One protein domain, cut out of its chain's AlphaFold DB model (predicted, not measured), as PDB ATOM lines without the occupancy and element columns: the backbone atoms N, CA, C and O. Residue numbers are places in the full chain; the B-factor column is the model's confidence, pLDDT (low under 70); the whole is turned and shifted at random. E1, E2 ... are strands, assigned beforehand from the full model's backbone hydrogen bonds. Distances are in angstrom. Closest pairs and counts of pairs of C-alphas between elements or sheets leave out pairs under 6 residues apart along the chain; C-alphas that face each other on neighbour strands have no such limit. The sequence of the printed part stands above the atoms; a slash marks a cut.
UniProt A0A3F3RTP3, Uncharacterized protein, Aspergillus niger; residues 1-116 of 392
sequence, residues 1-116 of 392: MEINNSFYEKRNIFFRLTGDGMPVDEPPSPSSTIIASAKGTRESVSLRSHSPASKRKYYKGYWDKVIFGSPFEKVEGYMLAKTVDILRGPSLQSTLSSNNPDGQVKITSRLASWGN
ATOM      1  N   MET A   1     -28.486  -3.216 -19.522       72.88
ATOM      2  CA  MET A   1     -29.659  -2.938 -18.667       72.88
ATOM      3  C   MET A   1     -30.154  -4.253 -18.107       72.88
ATOM      4  O   MET A   1     -30.255  -5.208 -18.867       72.88
ATOM      5  N   GLU A   2     -30.420  -4.308 -16.807       76.31
ATOM      6  CA  GLU A   2     -31.051  -5.468 -16.177       76.31
ATOM      7  C   GLU A   2     -32.564  -5.246 -16.138       76.31
ATOM      8  O   GLU A   2     -33.020  -4.174 -15.735       76.31
ATOM      9  N   ILE A   3     -33.330  -6.234 -16.596       71.56
ATOM     10  CA  ILE A   3     -34.788  -6.250 -16.495       71.56
ATOM     11  C   ILE A   3     -35.181  -7.437 -15.630       71.56
ATOM     12  O   ILE A   3     -34.834  -8.575 -15.950       71.56
ATOM     13  N   ASN A   4     -35.917  -7.133 -14.564       70.19
ATOM     14  CA  ASN A   4     -36.560  -8.101 -13.688       70.19
ATOM     15  C   ASN A   4     -38.068  -7.938 -13.852       70.19
ATOM     16  O   ASN A   4     -38.563  -6.807 -13.862       70.19
ATOM     17  N   ASN A   5     -38.788  -9.044 -13.995       68.44
ATOM     18  CA  ASN A   5     -40.235  -9.007 -14.140       68.44
ATOM     19  C   ASN A   5     -40.975  -9.699 -12.998       68.44
ATOM     20  O   ASN A   5     -40.387 -10.366 -12.150       68.44
ATOM     21  N   SER A   6     -42.299  -9.541 -12.998       62.56
ATOM     22  CA  SER A   6     -43.198 -10.144 -12.008       62.56
ATOM     23  C   SER A   6     -43.238 -11.679 -12.046       62.56
ATOM     24  O   SER A   6     -43.887 -12.275 -11.197       62.56
ATOM     25  N   PHE A   7     -42.568 -12.312 -13.014       60.75
ATOM     26  CA  PHE A   7     -42.461 -13.763 -13.168       60.75
ATOM     27  C   PHE A   7     -41.067 -14.292 -12.812       60.75
ATOM     28  O   PHE A   7     -40.744 -15.431 -13.146       60.75
ATOM     29  N   TYR A   8     -40.244 -13.482 -12.136       60.53
ATOM     30  CA  TYR A   8     -38.878 -13.831 -11.732       60.53
ATOM     31  C   TYR A   8     -37.941 -14.137 -12.910       60.53
ATOM     32  O   TYR A   8     -36.901 -14.772 -12.747       60.53
ATOM     33  N   GLU A   9     -38.274 -13.656 -14.107       66.31
ATOM     34  CA  GLU A   9     -37.367 -13.704 -15.242       66.31
ATOM     35  C   GLU A   9     -36.391 -12.535 -15.129       66.31
ATOM     36  O   GLU A   9     -36.782 -11.363 -15.056       66.31
ATOM     37  N   LYS A  10     -35.104 -12.871 -15.131       70.38
ATOM     38  CA  LYS A  10     -34.010 -11.909 -15.178       70.38
ATOM     39  C   LYS A  10     -33.382 -11.936 -16.556       70.38
ATOM     40  O   LYS A  10     -32.949 -12.988 -17.034       70.38
ATOM     41  N   ARG A  11     -33.264 -10.765 -17.180       72.81
ATOM     42  CA  ARG A  11     -32.561 -10.629 -18.456       72.81
ATOM     43  C   ARG A  11     -31.630  -9.436 -18.458       72.81
ATOM     44  O   ARG A  11     -32.026  -8.301 -18.201       72.81
ATOM     45  N   ASN A  12     -30.388  -9.710 -18.838       80.62
ATOM     46  CA  ASN A  12     -29.427  -8.677 -19.171       80.62
ATOM     47  C   ASN A  12     -29.572  -8.350 -20.651       80.62
ATOM     48  O   ASN A  12     -29.320  -9.188 -21.515       80.62
ATOM     49  N   ILE A  13     -30.003  -7.127 -20.935       79.25
ATOM     50  CA  ILE A  13     -30.108  -6.613 -22.294       79.25
ATOM     51  C   ILE A  13     -28.916  -5.703 -22.546       79.25
ATOM     52  O   ILE A  13     -28.752  -4.657 -21.903       79.25
ATOM     53  N   PHE A  14     -28.087  -6.123 -23.494       83.00
ATOM     54  CA  PHE A  14     -27.038  -5.305 -24.072       83.00
ATOM     55  C   PHE A  14     -27.581  -4.696 -25.353       83.00
ATOM     56  O   PHE A  14     -28.047  -5.406 -26.239       83.00
ATOM     57  N   PHE A  15     -27.539  -3.376 -25.437       84.62
ATOM     58  CA  PHE A  15     -27.945  -2.648 -26.624       84.62
ATOM     59  C   PHE A  15     -26.910  -1.580 -26.924       84.62
ATOM     60  O   PHE A  15     -26.249  -1.043 -26.029       84.62
ATOM     61  N   ARG A  16     -26.748  -1.286 -28.211       87.81
ATOM     62  CA  ARG A  16     -25.782  -0.294 -28.657       87.81
ATOM     63  C   ARG A  16     -26.323   1.101 -28.368       87.81
ATOM     64  O   ARG A  16     -27.422   1.451 -28.791       87.81
ATOM     65  N   LEU A  17     -25.521   1.906 -27.680       87.56
ATOM     66  CA  LEU A  17     -25.782   3.330 -27.540       87.56
ATOM     67  C   LEU A  17     -25.279   4.071 -28.777       87.56
ATOM     68  O   LEU A  17     -24.180   3.831 -29.277       87.56
ATOM     69  N   THR A  18     -26.099   4.994 -29.254       89.75
ATOM     70  CA  THR A  18     -25.787   5.922 -30.337       89.75
ATOM     71  C   THR A  18     -25.875   7.340 -29.797       89.75
ATOM     72  O   THR A  18     -26.736   7.643 -28.971       89.75
ATOM     73  N   GLY A  19     -24.958   8.203 -30.223       86.44
ATOM     74  CA  GLY A  19     -25.024   9.619 -29.878       86.44
ATOM     75  C   GLY A  19     -26.303  10.248 -30.424       86.44
ATOM     76  O   GLY A  19     -26.666  10.010 -31.575       86.44
ATOM     77  N   ASP A  20     -26.970  11.052 -29.606       83.19
ATOM     78  CA  ASP A  20     -28.171  11.800 -29.967       83.19
ATOM     79  C   ASP A  20     -27.907  13.309 -29.836       83.19
ATOM     80  O   ASP A  20     -27.212  13.755 -28.919       83.19
ATOM     81  N   GLY A  21     -28.446  14.105 -30.762       78.19
ATOM     82  CA  GLY A  21     -28.168  15.546 -30.847       78.19
ATOM     83  C   GLY A  21     -26.788  15.886 -31.428       78.19
ATOM     84  O   GLY A  21     -26.067  15.006 -31.895       78.19
ATOM     85  N   MET A  22     -26.427  17.173 -31.435       74.44
ATOM     86  CA  MET A  22     -25.174  17.682 -32.021       74.44
ATOM     87  C   MET A  22     -23.928  17.309 -31.194       74.44
ATOM     88  O   MET A  22     -24.055  17.007 -30.002       74.44
ATOM     89  N   PRO A  23     -22.728  17.265 -31.811       74.06
ATOM     90  CA  PRO A  23     -21.480  17.120 -31.071       74.06
ATOM     91  C   PRO A  23     -21.339  18.281 -30.092       74.06
ATOM     92  O   PRO A  23     -21.772  19.395 -30.384       74.06
ATOM     93  N   VAL A  24     -20.760  18.011 -28.928       71.19
ATOM     94  CA  VAL A  24     -20.438  19.075 -27.978       71.19
ATOM     95  C   VAL A  24     -18.998  19.500 -28.233       71.19
ATOM     96  O   VAL A  24     -18.080  18.763 -27.871       71.19
ATOM     97  N   ASP A  25     -18.813  20.677 -28.828       65.69
ATOM     98  CA  ASP A  25     -17.502  21.308 -29.047       65.69
ATOM     99  C   ASP A  25     -16.994  21.986 -27.760       65.69
ATOM    100  O   ASP A  25     -16.615  23.154 -27.741       65.69
ATOM    101  N   GLU A  26     -17.020  21.258 -26.643       65.56
ATOM    102  CA  GLU A  26     -16.364  21.703 -25.413       65.56
ATOM    103  C   GLU A  26     -14.916  21.212 -25.409       65.56
ATOM    104  O   GLU A  26     -14.680  20.019 -25.655       65.56
ATOM    105  N   PRO A  27     -13.942  22.088 -25.105       62.62
ATOM    106  CA  PRO A  27     -12.559  21.673 -24.959       62.62
ATOM    107  C   PRO A  27     -12.460  20.612 -23.852       62.62
ATOM    108  O   PRO A  27     -13.134  20.734 -22.824       62.62
ATOM    109  N   PRO A  28     -11.645  19.558 -24.041       61.78
ATOM    110  CA  PRO A  28     -11.470  18.540 -23.020       61.78
ATOM    111  C   PRO A  28     -10.997  19.213 -21.735       61.78
ATOM    112  O   PRO A  28      -9.992  19.927 -21.732       61.78
ATOM    113  N   SER A  29     -11.723  18.989 -20.639       62.59
ATOM    114  CA  SER A  29     -11.270  19.422 -19.319       62.59
ATOM    115  C   SER A  29      -9.859  18.864 -19.074       62.59
ATOM    116  O   SER A  29      -9.547  17.777 -19.567       62.59
ATOM    117  N   PRO A  30      -8.968  19.558 -18.361       63.94
ATOM    118  CA  PRO A  30      -7.668  18.991 -18.023       63.94
ATOM    119  C   PRO A  30      -7.849  17.784 -17.093       63.94
ATOM    120  O   PRO A  30      -8.703  17.796 -16.207       63.94
ATOM    121  N   SER A  31      -7.055  16.728 -17.303       65.50
ATOM    122  CA  SER A  31      -7.046  15.574 -16.394       65.50
ATOM    123  C   SER A  31      -6.624  16.033 -14.999       65.50
ATOM    124  O   SER A  31      -5.615  16.725 -14.860       65.50
ATOM    125  N   SER A  32      -7.373  15.652 -13.967       69.44
ATOM    126  CA  SER A  32      -7.043  15.989 -12.582       69.44
ATOM    127  C   SER A  32      -6.347  14.811 -11.905       69.44
ATOM    128  O   SER A  32      -6.699  13.650 -12.112       69.44
ATOM    129  N   THR A  33      -5.316  15.093 -11.110       74.56
ATOM    130  CA  THR A  33      -4.650  14.082 -10.278       74.56
ATOM    131  C   THR A  33      -4.902  14.427  -8.821       74.56
ATOM    132  O   THR A  33      -4.565  15.523  -8.384       74.56
ATOM    133  N   ILE A  34      -5.505  13.499  -8.083       74.88
ATOM    134  CA  ILE A  34      -5.756  13.621  -6.648       74.88
ATOM    135  C   ILE A  34      -4.849  12.620  -5.941       74.88
ATOM    136  O   ILE A  34      -4.819  11.445  -6.296       74.88
ATOM    137  N   ILE A  35      -4.103  13.075  -4.938       75.94
ATOM    138  CA  ILE A  35      -3.317  12.191  -4.077       75.94
ATOM    139  C   ILE A  35      -4.201  11.830  -2.885       75.94
ATOM    140  O   ILE A  35      -4.506  12.685  -2.056       75.94
ATOM    141  N   ALA A  36      -4.644  10.578  -2.823       71.88
ATOM    142  CA  ALA A  36      -5.411  10.060  -1.700       71.88
ATOM    143  C   ALA A  36      -4.466   9.376  -0.706       71.88
ATOM    144  O   ALA A  36      -3.614   8.578  -1.094       71.88
ATOM    145  N   SER A  37      -4.624   9.674   0.582       70.75
ATOM    146  CA  SER A  37      -3.914   8.996   1.668       70.75
ATOM    147  C   SER A  37      -4.936   8.316   2.569       70.75
ATOM    148  O   SER A  37      -5.866   8.957   3.063       70.75
ATOM    149  N   ALA A  38      -4.798   7.002   2.747       67.88
ATOM    150  CA  ALA A  38      -5.686   6.237   3.607       67.88
ATOM    151  C   ALA A  38      -5.341   6.504   5.080       67.88
ATOM    152  O   ALA A  38      -4.193   6.355   5.502       67.88
ATOM    153  N   LYS A  39      -6.343   6.883   5.880       59.47
ATOM    154  CA  LYS A  39      -6.173   7.192   7.305       59.47
ATOM    155  C   LYS A  39      -5.574   5.975   8.032       59.47
ATOM    156  O   LYS A  39      -6.230   4.946   8.138       59.47
ATOM    157  N   GLY A  40      -4.334   6.099   8.513       65.44
ATOM    158  CA  GLY A  40      -3.601   5.029   9.209       65.44
ATOM    159  C   GLY A  40      -2.489   4.345   8.401       65.44
ATOM    160  O   GLY A  40      -1.765   3.533   8.969       65.44
ATOM    161  N   THR A  41      -2.292   4.700   7.126       63.25
ATOM    162  CA  THR A  41      -1.230   4.132   6.273       63.25
ATOM    163  C   THR A  41      -0.351   5.255   5.717       63.25
ATOM    164  O   THR A  41      -0.866   6.294   5.314       63.25
ATOM    165  N   ARG A  42       0.981   5.081   5.680       67.25
ATOM    166  CA  ARG A  42       1.907   6.062   5.062       67.25
ATOM    167  C   ARG A  42       1.894   6.035   3.529       67.25
ATOM    168  O   ARG A  42       2.548   6.866   2.907       67.25
ATOM    169  N   GLU A  43       1.175   5.098   2.921       69.31
ATOM    170  CA  GLU A  43       1.053   5.010   1.470       69.31
ATOM    171  C   GLU A  43       0.066   6.048   0.934       69.31
ATOM    172  O   GLU A  43      -1.064   6.197   1.408       69.31
ATOM    173  N   SER A  44       0.522   6.777  -0.080       73.38
ATOM    174  CA  SER A  44      -0.291   7.710  -0.847       73.38
ATOM    175  C   SER A  44      -0.506   7.142  -2.243       73.38
ATOM    176  O   SER A  44       0.452   6.727  -2.894       73.38
ATOM    177  N   VAL A  45      -1.758   7.117  -2.695       75.88
ATOM    178  CA  VAL A  45      -2.156   6.606  -4.009       75.88
ATOM    179  C   VAL A  45      -2.545   7.792  -4.879       75.88
ATOM    180  O   VAL A  45      -3.430   8.573  -4.525       75.88
ATOM    181  N   SER A  46      -1.888   7.941  -6.030       74.31
ATOM    182  CA  SER A  46      -2.251   8.957  -7.017       74.31
ATOM    183  C   SER A  46      -3.420   8.462  -7.868       74.31
ATOM    184  O   SER A  46      -3.260   7.581  -8.713       74.31
ATOM    185  N   LEU A  47      -4.597   9.044  -7.668       70.81
ATOM    186  CA  LEU A  47      -5.778   8.814  -8.487       70.81
ATOM    187  C   LEU A  47      -5.766   9.812  -9.645       70.81
ATOM    188  O   LEU A  47      -5.920  11.018  -9.443       70.81
ATOM    189  N   ARG A  48      -5.567   9.321 -10.870       73.81
ATOM    190  CA  ARG A  48      -5.660  10.138 -12.084       73.81
ATOM    191  C   ARG A  48      -7.073  10.029 -12.653       73.81
ATOM    192  O   ARG A  48      -7.465   8.972 -13.139       73.81
ATOM    193  N   SER A  49      -7.822  11.125 -12.601       67.38
ATOM    194  CA  SER A  49      -9.119  11.241 -13.260       67.38
ATOM    195  C   SER A  49      -8.910  11.743 -14.685       67.38
ATOM    196  O   SER A  49      -8.382  12.835 -14.912       67.38
ATOM    197  N   HIS A  50      -9.293  10.917 -15.652       63.94
ATOM    198  CA  HIS A  50      -9.295  11.298 -17.056       63.94
ATOM    199  C   HIS A  50     -10.605  11.987 -17.405       63.94
ATOM    200  O   HIS A  50     -11.684  11.589 -16.967       63.94
ATOM    201  N   SER A  51     -10.502  13.005 -18.244       62.25
ATOM    202  CA  SER A  51     -11.664  13.740 -18.719       62.25
ATOM    203  C   SER A  51     -12.538  12.859 -19.614       62.25
ATOM    204  O   SER A  51     -12.011  11.998 -20.328       62.25
ATOM    205  N   PRO A  52     -13.865  13.060 -19.616       63.44
ATOM    206  CA  PRO A  52     -14.779  12.211 -20.368       63.44
ATOM    207  C   PRO A  52     -14.471  12.283 -21.870       63.44
ATOM    208  O   PRO A  52     -14.605  13.336 -22.487       63.44
ATOM    209  N   ALA A  53     -14.120  11.153 -22.490       64.62
ATOM    210  CA  ALA A  53     -13.884  11.062 -23.942       64.62
ATOM    211  C   ALA A  53     -15.182  11.101 -24.781       64.62
ATOM    212  O   ALA A  53     -15.165  10.975 -26.008       64.62
ATOM    213  N   SER A  54     -16.327  11.237 -24.116       70.81
ATOM    214  CA  SER A  54     -17.648  11.306 -24.723       70.81
ATOM    215  C   SER A  54     -17.768  12.539 -25.618       70.81
ATOM    216  O   SER A  54     -17.518  13.654 -25.171       70.81
ATOM    217  N   LYS A  55     -18.161  12.353 -26.885       76.62
ATOM    218  CA  LYS A  55     -18.313  13.435 -27.885       76.62
ATOM    219  C   LYS A  55     -19.738  14.004 -27.955       76.62
ATOM    220  O   LYS A  55     -20.021  14.875 -28.777       76.62
ATOM    221  N   ARG A  56     -20.671  13.448 -27.175       81.06
ATOM    222  CA  ARG A  56     -22.114  13.713 -27.274       81.06
ATOM    223  C   ARG A  56     -22.710  13.847 -25.878       81.06
ATOM    224  O   ARG A  56     -22.347  13.104 -24.975       81.06
ATOM    225  N   LYS A  57     -23.652  14.777 -25.715       83.06
ATOM    226  CA  LYS A  57     -24.353  15.008 -24.440       83.06
ATOM    227  C   LYS A  57     -25.443  13.973 -24.164       83.06
ATOM    228  O   LYS A  57     -25.675  13.609 -23.015       83.06
ATOM    229  N   TYR A  58     -26.120  13.527 -25.217       86.75
ATOM    230  CA  TYR A  58     -27.216  12.573 -25.127       86.75
ATOM    231  C   TYR A  58     -26.840  11.290 -25.849       86.75
ATOM    232  O   TYR A  58     -26.206  11.309 -26.905       86.75
ATOM    233  N   TYR A  59     -27.287  10.180 -25.285       89.25
ATOM    234  CA  TYR A  59     -27.164   8.861 -25.871       89.25
ATOM    235  C   TYR A  59     -28.540   8.224 -25.942       89.25
ATOM    236  O   TYR A  59     -29.320   8.297 -24.992       89.25
ATOM    237  N   LYS A  60     -28.832   7.586 -27.070       91.56
ATOM    238  CA  LYS A  60     -30.040   6.794 -27.260       91.56
ATOM    239  C   LYS A  60     -29.691   5.368 -27.640       91.56
ATOM    240  O   LYS A  60     -28.736   5.123 -28.377       91.56
ATOM    241  N   GLY A  61     -30.490   4.439 -27.158       91.31
ATOM    242  CA  GLY A  61     -30.431   3.043 -27.538       91.31
ATOM    243  C   GLY A  61     -31.838   2.493 -27.636       91.31
ATOM    244  O   GLY A  61     -32.736   2.937 -26.921       91.31
ATOM    245  N   TYR A  62     -32.023   1.544 -28.537       90.31
ATOM    246  CA  TYR A  62     -33.272   0.817 -28.662       90.31
ATOM    247  C   TYR A  62     -32.994  -0.678 -28.596       90.31
ATOM    248  O   TYR A  62     -31.892  -1.131 -28.918       90.31
ATOM    249  N   TRP A  63     -33.987  -1.427 -28.143       89.56
ATOM    250  CA  TRP A  63     -33.979  -2.880 -28.193       89.56
ATOM    251  C   TRP A  63     -35.403  -3.391 -28.327       89.56
ATOM    252  O   TRP A  63     -36.343  -2.779 -27.815       89.56
ATOM    253  N   ASP A  64     -35.551  -4.530 -28.987       88.00
ATOM    254  CA  ASP A  64     -36.853  -5.163 -29.124       88.00
ATOM    255  C   ASP A  64     -37.325  -5.688 -27.776       88.00
ATOM    256  O   ASP A  64     -36.560  -6.260 -26.985       88.00
ATOM    257  N   LYS A  65     -38.604  -5.468 -27.482       82.56
ATOM    258  CA  LYS A  65     -39.186  -5.925 -26.233       82.56
ATOM    259  C   LYS A  65     -39.398  -7.430 -26.323       82.56
ATOM    260  O   LYS A  65     -40.350  -7.910 -26.918       82.56
ATOM    261  N   VAL A  66     -38.505  -8.157 -25.669       76.31
ATOM    262  CA  VAL A  66     -38.435  -9.626 -25.697       76.31
ATOM    263  C   VAL A  66     -38.798 -10.277 -24.357       76.31
ATOM    264  O   VAL A  66     -38.583 -11.470 -24.176       76.31
ATOM    265  N   ILE A  67     -39.291  -9.493 -23.390       69.44
ATOM    266  CA  ILE A  67     -39.653  -9.943 -22.038       69.44
ATOM    267  C   ILE A  67     -40.891  -9.194 -21.527       69.44
ATOM    268  O   ILE A  67     -41.104  -8.021 -21.859       69.44
ATOM    269  N   PHE A  68     -41.706  -9.860 -20.703       68.56
ATOM    270  CA  PHE A  68     -42.802  -9.215 -19.980       68.56
ATOM    271  C   PHE A  68     -42.236  -8.203 -18.994       68.56
ATOM    272  O   PHE A  68     -41.463  -8.577 -18.126       68.56
ATOM    273  N   GLY A  69     -42.632  -6.934 -19.092       63.31
ATOM    274  CA  GLY A  69     -42.400  -5.966 -18.013       63.31
ATOM    275  C   GLY A  69     -43.443  -6.085 -16.896       63.31
ATOM    276  O   GLY A  69     -43.180  -5.725 -15.754       63.31
ATOM    277  N   SER A  70     -44.633  -6.596 -17.228       64.12
ATOM    278  CA  SER A  70     -45.789  -6.721 -16.341       64.12
ATOM    279  C   SER A  70     -46.786  -7.746 -16.907       64.12
ATOM    280  O   SER A  70     -46.899  -7.841 -18.132       64.12
ATOM    281  N   PRO A  71     -47.563  -8.460 -16.067       59.22
ATOM    282  CA  PRO A  71     -48.631  -9.377 -16.503       59.22
ATOM    283  C   PRO A  71     -49.778  -8.701 -17.279       59.22
ATOM    284  O   PRO A  71     -50.639  -9.380 -17.833       59.22
ATOM    285  N   PHE A  72     -49.810  -7.366 -17.328       63.00
ATOM    286  CA  PHE A  72     -50.826  -6.585 -18.046       63.00
ATOM    287  C   PHE A  72     -50.361  -6.121 -19.428       63.00
ATOM    288  O   PHE A  72     -51.063  -5.379 -20.116       63.00
ATOM    289  N   GLU A  73     -49.156  -6.513 -19.838       68.56
ATOM    290  CA  GLU A  73     -48.510  -5.959 -21.013       68.56
ATOM    291  C   GLU A  73     -48.019  -7.053 -21.958       68.56
ATOM    292  O   GLU A  73     -47.235  -7.909 -21.570       68.56
ATOM    293  N   LYS A  74     -48.430  -6.993 -23.228       70.25
ATOM    294  CA  LYS A  74     -47.918  -7.890 -24.268       70.25
ATOM    295  C   LYS A  74     -46.413  -7.689 -24.500       70.25
ATOM    296  O   LYS A  74     -45.877  -6.591 -24.305       70.25
ATOM    297  N   VAL A  75     -45.746  -8.759 -24.925       70.12
ATOM    298  CA  VAL A  75     -44.347  -8.756 -25.377       70.12
ATOM    299  C   VAL A  75     -44.346  -8.436 -26.864       70.12
ATOM    300  O   VAL A  75     -44.278  -9.316 -27.711       70.12
ATOM    301  N   GLU A  76     -44.542  -7.163 -27.175       77.94
ATOM    302  CA  GLU A  76     -44.523  -6.665 -28.545       77.94
ATOM    303  C   GLU A  76     -43.937  -5.255 -28.575       77.94
ATOM    304  O   GLU A  76     -43.967  -4.532 -27.573       77.94
ATOM    305  N   GLY A  77     -43.396  -4.883 -29.734       85.31
ATOM    306  CA  GLY A  77     -42.785  -3.582 -29.964       85.31
ATOM    307  C   GLY A  77     -41.357  -3.479 -29.434       85.31
ATOM    308  O   GLY A  77     -40.629  -4.468 -29.336       85.31
ATOM    309  N   TYR A  78     -40.934  -2.261 -29.117       87.81
ATOM    310  CA  TYR A  78     -39.552  -1.961 -28.765       87.81
ATOM    311  C   TYR A  78     -39.473  -0.984 -27.598       87.81
ATOM    312  O   TYR A  78     -40.394  -0.223 -27.298       87.81
ATOM    313  N   MET A  79     -38.342  -1.018 -26.914       88.56
ATOM    314  CA  MET A  79     -38.002  -0.089 -25.854       88.56
ATOM    315  C   MET A  79     -36.989   0.921 -26.381       88.56
ATOM    316  O   MET A  79     -36.038   0.564 -27.073       88.56
ATOM    317  N   LEU A  80     -37.180   2.186 -26.025       90.31
ATOM    318  CA  LEU A  80     -36.291   3.291 -26.352       90.31
ATOM    319  C   LEU A  80     -35.763   3.903 -25.056       90.31
ATOM    320  O   LEU A  80     -36.511   4.534 -24.311       90.31
ATOM    321  N   ALA A  81     -34.466   3.753 -24.806       90.81
ATOM    322  CA  ALA A  81     -33.777   4.450 -23.731       90.81
ATOM    323  C   ALA A  81     -33.043   5.672 -24.282       90.81
ATOM    324  O   ALA A  81     -32.285   5.579 -25.246       90.81
ATOM    325  N   LYS A  82     -33.225   6.814 -23.628       90.62
ATOM    326  CA  LYS A  82     -32.476   8.045 -23.857       90.62
ATOM    327  C   LYS A  82     -31.886   8.503 -22.536       90.62
ATOM    328  O   LYS A  82     -32.629   8.793 -21.608       90.62
ATOM    329  N   THR A  83     -30.567   8.587 -22.456       88.44
ATOM    330  CA  THR A  83     -29.851   9.000 -21.248       88.44
ATOM    331  C   THR A  83     -28.930  10.172 -21.546       88.44
ATOM    332  O   THR A  83     -28.368  10.283 -22.636       88.44
ATOM    333  N   VAL A  84     -28.781  11.055 -20.567       86.56
ATOM    334  CA  VAL A  84     -27.728  12.067 -20.542       86.56
ATOM    335  C   VAL A  84     -26.437  11.414 -20.071       86.56
ATOM    336  O   VAL A  84     -26.457  10.514 -19.229       86.56
ATOM    337  N   ASP A  85     -25.319  11.857 -20.635       82.62
ATOM    338  CA  ASP A  85     -24.002  11.525 -20.114       82.62
ATOM    339  C   ASP A  85     -23.827  12.115 -18.710       82.62
ATOM    340  O   ASP A  85     -23.797  13.335 -18.531       82.62
ATOM    341  N   ILE A  86     -23.700  11.232 -17.721       74.69
ATOM    342  CA  ILE A  86     -23.568  11.579 -16.301       74.69
ATOM    343  C   ILE A  86     -22.332  12.460 -16.068       74.69
ATOM    344  O   ILE A  86     -22.316  13.260 -15.140       74.69
ATOM    345  N   LEU A  87     -21.317  12.358 -16.930       73.12
ATOM    346  CA  LEU A  87     -20.081  13.123 -16.801       73.12
ATOM    347  C   LEU A  87     -20.131  14.509 -17.462       73.12
ATOM    348  O   LEU A  87     -19.208  15.296 -17.274       73.12
ATOM    349  N   ARG A  88     -21.175  14.820 -18.245       68.50
ATOM    350  CA  ARG A  88     -21.344  16.120 -18.931       68.50
ATOM    351  C   ARG A  88     -22.609  16.882 -18.516       68.50
ATOM    352  O   ARG A  88     -22.748  18.057 -18.846       68.50
ATOM    353  N   GLY A  89     -23.572  16.231 -17.865       62.44
ATOM    354  CA  GLY A  89     -24.825  16.852 -17.433       62.44
ATOM    355  C   GLY A  89     -24.768  17.359 -15.986       62.44
ATOM    356  O   GLY A  89     -24.295  16.625 -15.125       62.44
ATOM    357  N   PRO A  90     -25.312  18.553 -15.666       61.25
ATOM    358  CA  PRO A  90     -25.465  19.000 -14.274       61.25
ATOM    359  C   PRO A  90     -26.525  18.184 -13.511       61.25
ATOM    360  O   PRO A  90     -26.607  18.250 -12.289       61.25
ATOM    361  N   SER A  91     -27.358  17.438 -14.240       71.44
ATOM    362  CA  SER A  91     -28.456  16.642 -13.719       71.44
ATOM    363  C   SER A  91     -28.536  15.295 -14.435       71.44
ATOM    364  O   SER A  91     -28.413  15.201 -15.660       71.44
ATOM    365  N   LEU A  92     -28.751  14.233 -13.660       80.94
ATOM    366  CA  LEU A  92     -29.006  12.901 -14.189       80.94
ATOM    367  C   LEU A  92     -30.389  12.912 -14.835       80.94
ATOM    368  O   LEU A  92     -31.381  13.134 -14.150       80.94
ATOM    369  N   GLN A  93     -30.467  12.678 -16.144       86.00
ATOM    370  CA  GLN A  93     -31.736  12.554 -16.853       86.00
ATOM    371  C   GLN A  93     -31.714  11.313 -17.742       86.00
ATOM    372  O   GLN A  93     -30.878  11.183 -18.634       86.00
ATOM    373  N   SER A  94     -32.660  10.410 -17.511       87.88
ATOM    374  CA  SER A  94     -32.867   9.205 -18.301       87.88
ATOM    375  C   SER A  94     -34.353   9.020 -18.571       87.88
ATOM    376  O   SER A  94     -35.197   9.224 -17.705       87.88
ATOM    377  N   THR A  95     -34.704   8.698 -19.805       89.69
ATOM    378  CA  THR A  95     -36.072   8.432 -20.240       89.69
ATOM    379  C   THR A  95     -36.102   7.070 -20.898       89.69
ATOM    380  O   THR A  95     -35.326   6.803 -21.810       89.69
ATOM    381  N   LEU A  96     -37.015   6.224 -20.448       88.94
ATOM    382  CA  LEU A  96     -37.275   4.911 -21.001       88.94
ATOM    383  C   LEU A  96     -38.706   4.886 -21.524       88.94
ATOM    384  O   LEU A  96     -39.636   5.115 -20.758       88.94
ATOM    385  N   SER A  97     -38.888   4.607 -22.808       88.50
ATOM    386  CA  SER A  97     -40.213   4.517 -23.429       88.50
ATOM    387  C   SER A  97     -40.447   3.111 -23.961       88.50
ATOM    388  O   SER A  97     -39.559   2.554 -24.599       88.50
ATOM    389  N   SER A  98     -41.623   2.550 -23.699       86.69
ATOM    390  CA  SER A  98     -42.104   1.332 -24.346       86.69
ATOM    391  C   SER A  98     -43.054   1.719 -25.466       86.69
ATOM    392  O   SER A  98     -44.041   2.421 -25.220       86.69
ATOM    393  N   ASN A  99     -42.744   1.266 -26.675       87.69
ATOM    394  CA  ASN A  99     -43.473   1.593 -27.887       87.69
ATOM    395  C   ASN A  99     -44.070   0.326 -28.490       87.69
ATOM    396  O   ASN A  99     -43.442  -0.732 -28.479       87.69
ATOM    397  N   ASN A 100     -45.269   0.454 -29.042       85.31
ATOM    398  CA  ASN A 100     -45.924  -0.583 -29.823       85.31
ATOM    399  C   ASN A 100     -45.215  -0.786 -31.184       85.31
ATOM    400  O   ASN A 100     -44.445   0.078 -31.618       85.31
ATOM    401  N   PRO A 101     -45.499  -1.890 -31.904       84.38
ATOM    402  CA  PRO A 101     -44.983  -2.116 -33.259       84.38
ATOM    403  C   PRO A 101     -45.375  -1.031 -34.275       84.38
ATOM    404  O   PRO A 101     -44.642  -0.791 -35.227       84.38
ATOM    405  N   ASP A 102     -46.507  -0.355 -34.060       85.06
ATOM    406  CA  ASP A 102     -46.989   0.773 -34.872       85.06
ATOM    407  C   ASP A 102     -46.265   2.103 -34.566       85.06
ATOM    408  O   ASP A 102     -46.541   3.123 -35.195       85.06
ATOM    409  N   GLY A 103     -45.339   2.103 -33.599       81.38
ATOM    410  CA  GLY A 103     -44.583   3.273 -33.161       81.38
ATOM    411  C   GLY A 103     -45.277   4.129 -32.096       81.38
ATOM    412  O   GLY A 103     -44.681   5.106 -31.639       81.38
ATOM    413  N   GLN A 104     -46.493   3.784 -31.654       86.69
ATOM    414  CA  GLN A 104     -47.170   4.530 -30.590       86.69
ATOM    415  C   GLN A 104     -46.509   4.293 -29.228       86.69
ATOM    416  O   GLN A 104     -46.231   3.159 -28.833       86.69
ATOM    417  N   VAL A 105     -46.288   5.376 -28.478       85.00
ATOM    418  CA  VAL A 105     -45.707   5.320 -27.130       85.00
ATOM    419  C   VAL A 105     -46.771   4.865 -26.136       85.00
ATOM    420  O   VAL A 105     -47.772   5.548 -25.932       85.00
ATOM    421  N   LYS A 106     -46.532   3.731 -25.478       81.81
ATOM    422  CA  LYS A 106     -47.455   3.141 -24.504       81.81
ATOM    423  C   LYS A 106     -47.169   3.616 -23.087       81.81
ATOM    424  O   LYS A 106     -48.071   4.020 -22.360       81.81
ATOM    425  N   ILE A 107     -45.902   3.552 -22.684       82.69
ATOM    426  CA  ILE A 107     -45.450   3.931 -21.343       82.69
ATOM    427  C   ILE A 107     -44.143   4.697 -21.478       82.69
ATOM    428  O   ILE A 107     -43.273   4.322 -22.256       82.69
ATOM    429  N   THR A 108     -43.988   5.763 -20.699       85.88
ATOM    430  CA  THR A 108     -42.722   6.486 -20.569       85.88
ATOM    431  C   THR A 108     -42.361   6.598 -19.096       85.88
ATOM    432  O   THR A 108     -43.077   7.227 -18.323       85.88
ATOM    433  N   SER A 109     -41.233   6.014 -18.714       84.62
ATOM    434  CA  SER A 109     -40.591   6.226 -17.424       84.62
ATOM    435  C   SER A 109     -39.518   7.302 -17.560       84.62
ATOM    436  O   SER A 109     -38.737   7.300 -18.512       84.62
ATOM    437  N   ARG A 110     -39.487   8.252 -16.622       87.69
ATOM    438  CA  ARG A 110     -38.500   9.336 -16.589       87.69
ATOM    439  C   ARG A 110     -37.816   9.350 -15.235       87.69
ATOM    440  O   ARG A 110     -38.470   9.469 -14.205       87.69
ATOM    441  N   LEU A 111     -36.498   9.284 -15.269       85.75
ATOM    442  CA  LEU A 111     -35.617   9.513 -14.144       85.75
ATOM    443  C   LEU A 111     -34.953  10.873 -14.350       85.75
ATOM    444  O   LEU A 111     -34.328  11.106 -15.382       85.75
ATOM    445  N   ALA A 112     -35.112  11.774 -13.390       85.38
ATOM    446  CA  ALA A 112     -34.486  13.088 -13.403       85.38
ATOM    447  C   ALA A 112     -33.964  13.403 -12.000       85.38
ATOM    448  O   ALA A 112     -34.666  13.161 -11.017       85.38
ATOM    449  N   SER A 113     -32.755  13.944 -11.886       81.62
ATOM    450  CA  SER A 113     -32.274  14.495 -10.624       81.62
ATOM    451  C   SER A 113     -32.912  15.858 -10.386       81.62
ATOM    452  O   SER A 113     -32.940  16.706 -11.281       81.62
ATOM    453  N   TRP A 114     -33.382  16.077  -9.163       78.06
ATOM    454  CA  TRP A 114     -33.976  17.336  -8.740       78.06
ATOM    455  C   TRP A 114     -33.068  18.030  -7.729       78.06
ATOM    456  O   TRP A 114     -32.798  17.483  -6.662       78.06
ATOM    457  N   GLY A 115     -32.689  19.275  -8.023       78.31
ATOM    458  CA  GLY A 115     -31.955  20.139  -7.097       78.31
ATOM    459  C   GLY A 115     -30.443  19.921  -7.122       78.31
ATOM    460  O   GLY A 115     -29.919  19.217  -7.982       78.31
ATOM    461  N   ASN A 116     -29.753  20.571  -6.185       78.12
ATOM    462  CA  ASN A 116     -28.299  20.488  -6.068       78.12
ATOM    463  C   ASN A 116     -27.889  19.170  -5.391       78.12
ATOM    464  O   ASN A 116     -28.565  18.747  -4.447       78.12
TER     465      ASN A 116
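AT A GLANCE: This is residues 1 to 116 of the 392 residues of an uncharacterized protein of Aspergillus niger (UniProt A0A3F3RTP3). One twisted sheet of five strands, E3, E6, E7, E8 and E9, forms a wall, and two separate hairpins lie away from it. The hairpin of E4 and E5 reaches off as a long arm whose free tip, residues 38 to 43, sticks out, while the small hairpin of E1 and E2 lies apart from the wall. The printed part has 116 residues with no named helix and nine named strands, E1 to E9 in that order; the class is all strand, though under half of the residues, 55 of 116, are in named elements. The large sheet runs E3, E6, E7, E8, E9 and is antiparallel throughout. The whole is loose, with a radius of gyration of the C-alphas of 19.5 A, and spans 58 by 39 by 28 A, only just elongated.

HOW THE PARTS SIT: E1, residues 2 to 4, and E2, residues 10 to 12, are a hairpin, with N 3 and O 11 within hydrogen-bond range at 2.9 A. E3, residues 18 to 23, is an edge strand of the large sheet. E4, residues 32 to 37, and E5, residues 44 to 49, are an antiparallel hairpin at 155 degrees; N 34 and O 47 are 2.9 A apart. Both of these hairpins are apart from the strands of the large sheet and from each other. E6, residues 56 to 64, is antiparallel to E3 at 153 degrees, with N 20 and O 58 at 2.8 A. E7, residues 78 to 84, E8, residues 93 to 99, and E9, residues 105 to 112, follow. E6, E7, E8 and E9 form a meander, each strand the antiparallel neighbour of the one before. N 61 and O 81 join E6 and E7 within hydrogen-bond range at 2.9 A, N 80 and O 97 do so for E7 and E8 at 2.8 A, and N 96 and O 109 for E8 and E9 at 2.8 A. E9 is the other edge strand. From edge to edge the strands' lines turn by 64 degrees.

IN THESE COORDINATES: E1 begins at C-alpha 2, (-31.051, -5.468, -16.177), and is 6.6 A long; E2 is 6.9 A and E3 12.0 A. E4 is 16.2 A and ends at C-alpha 37, (-3.914, 8.996, 1.668); E5 is 15.6 A. E6, the longest strand by residues, is 24.0 A, E7 20.1 A, E8 19.5 A and E9 19.4 A. E9 ends at C-alpha 112, (-34.486, 13.088, -13.403).

THE WHOLE: The C-alphas of Arg 42 and Asp 102, the two farthest apart, are 63.4 A apart. The printed part has no cut. The link from E6 to E7, residues 65 to 77, is long. The mean pLDDT of the printed part is 76.5; 34 residues are under 70, among them residues 25 to 32, 38 to 43 and 67 to 73.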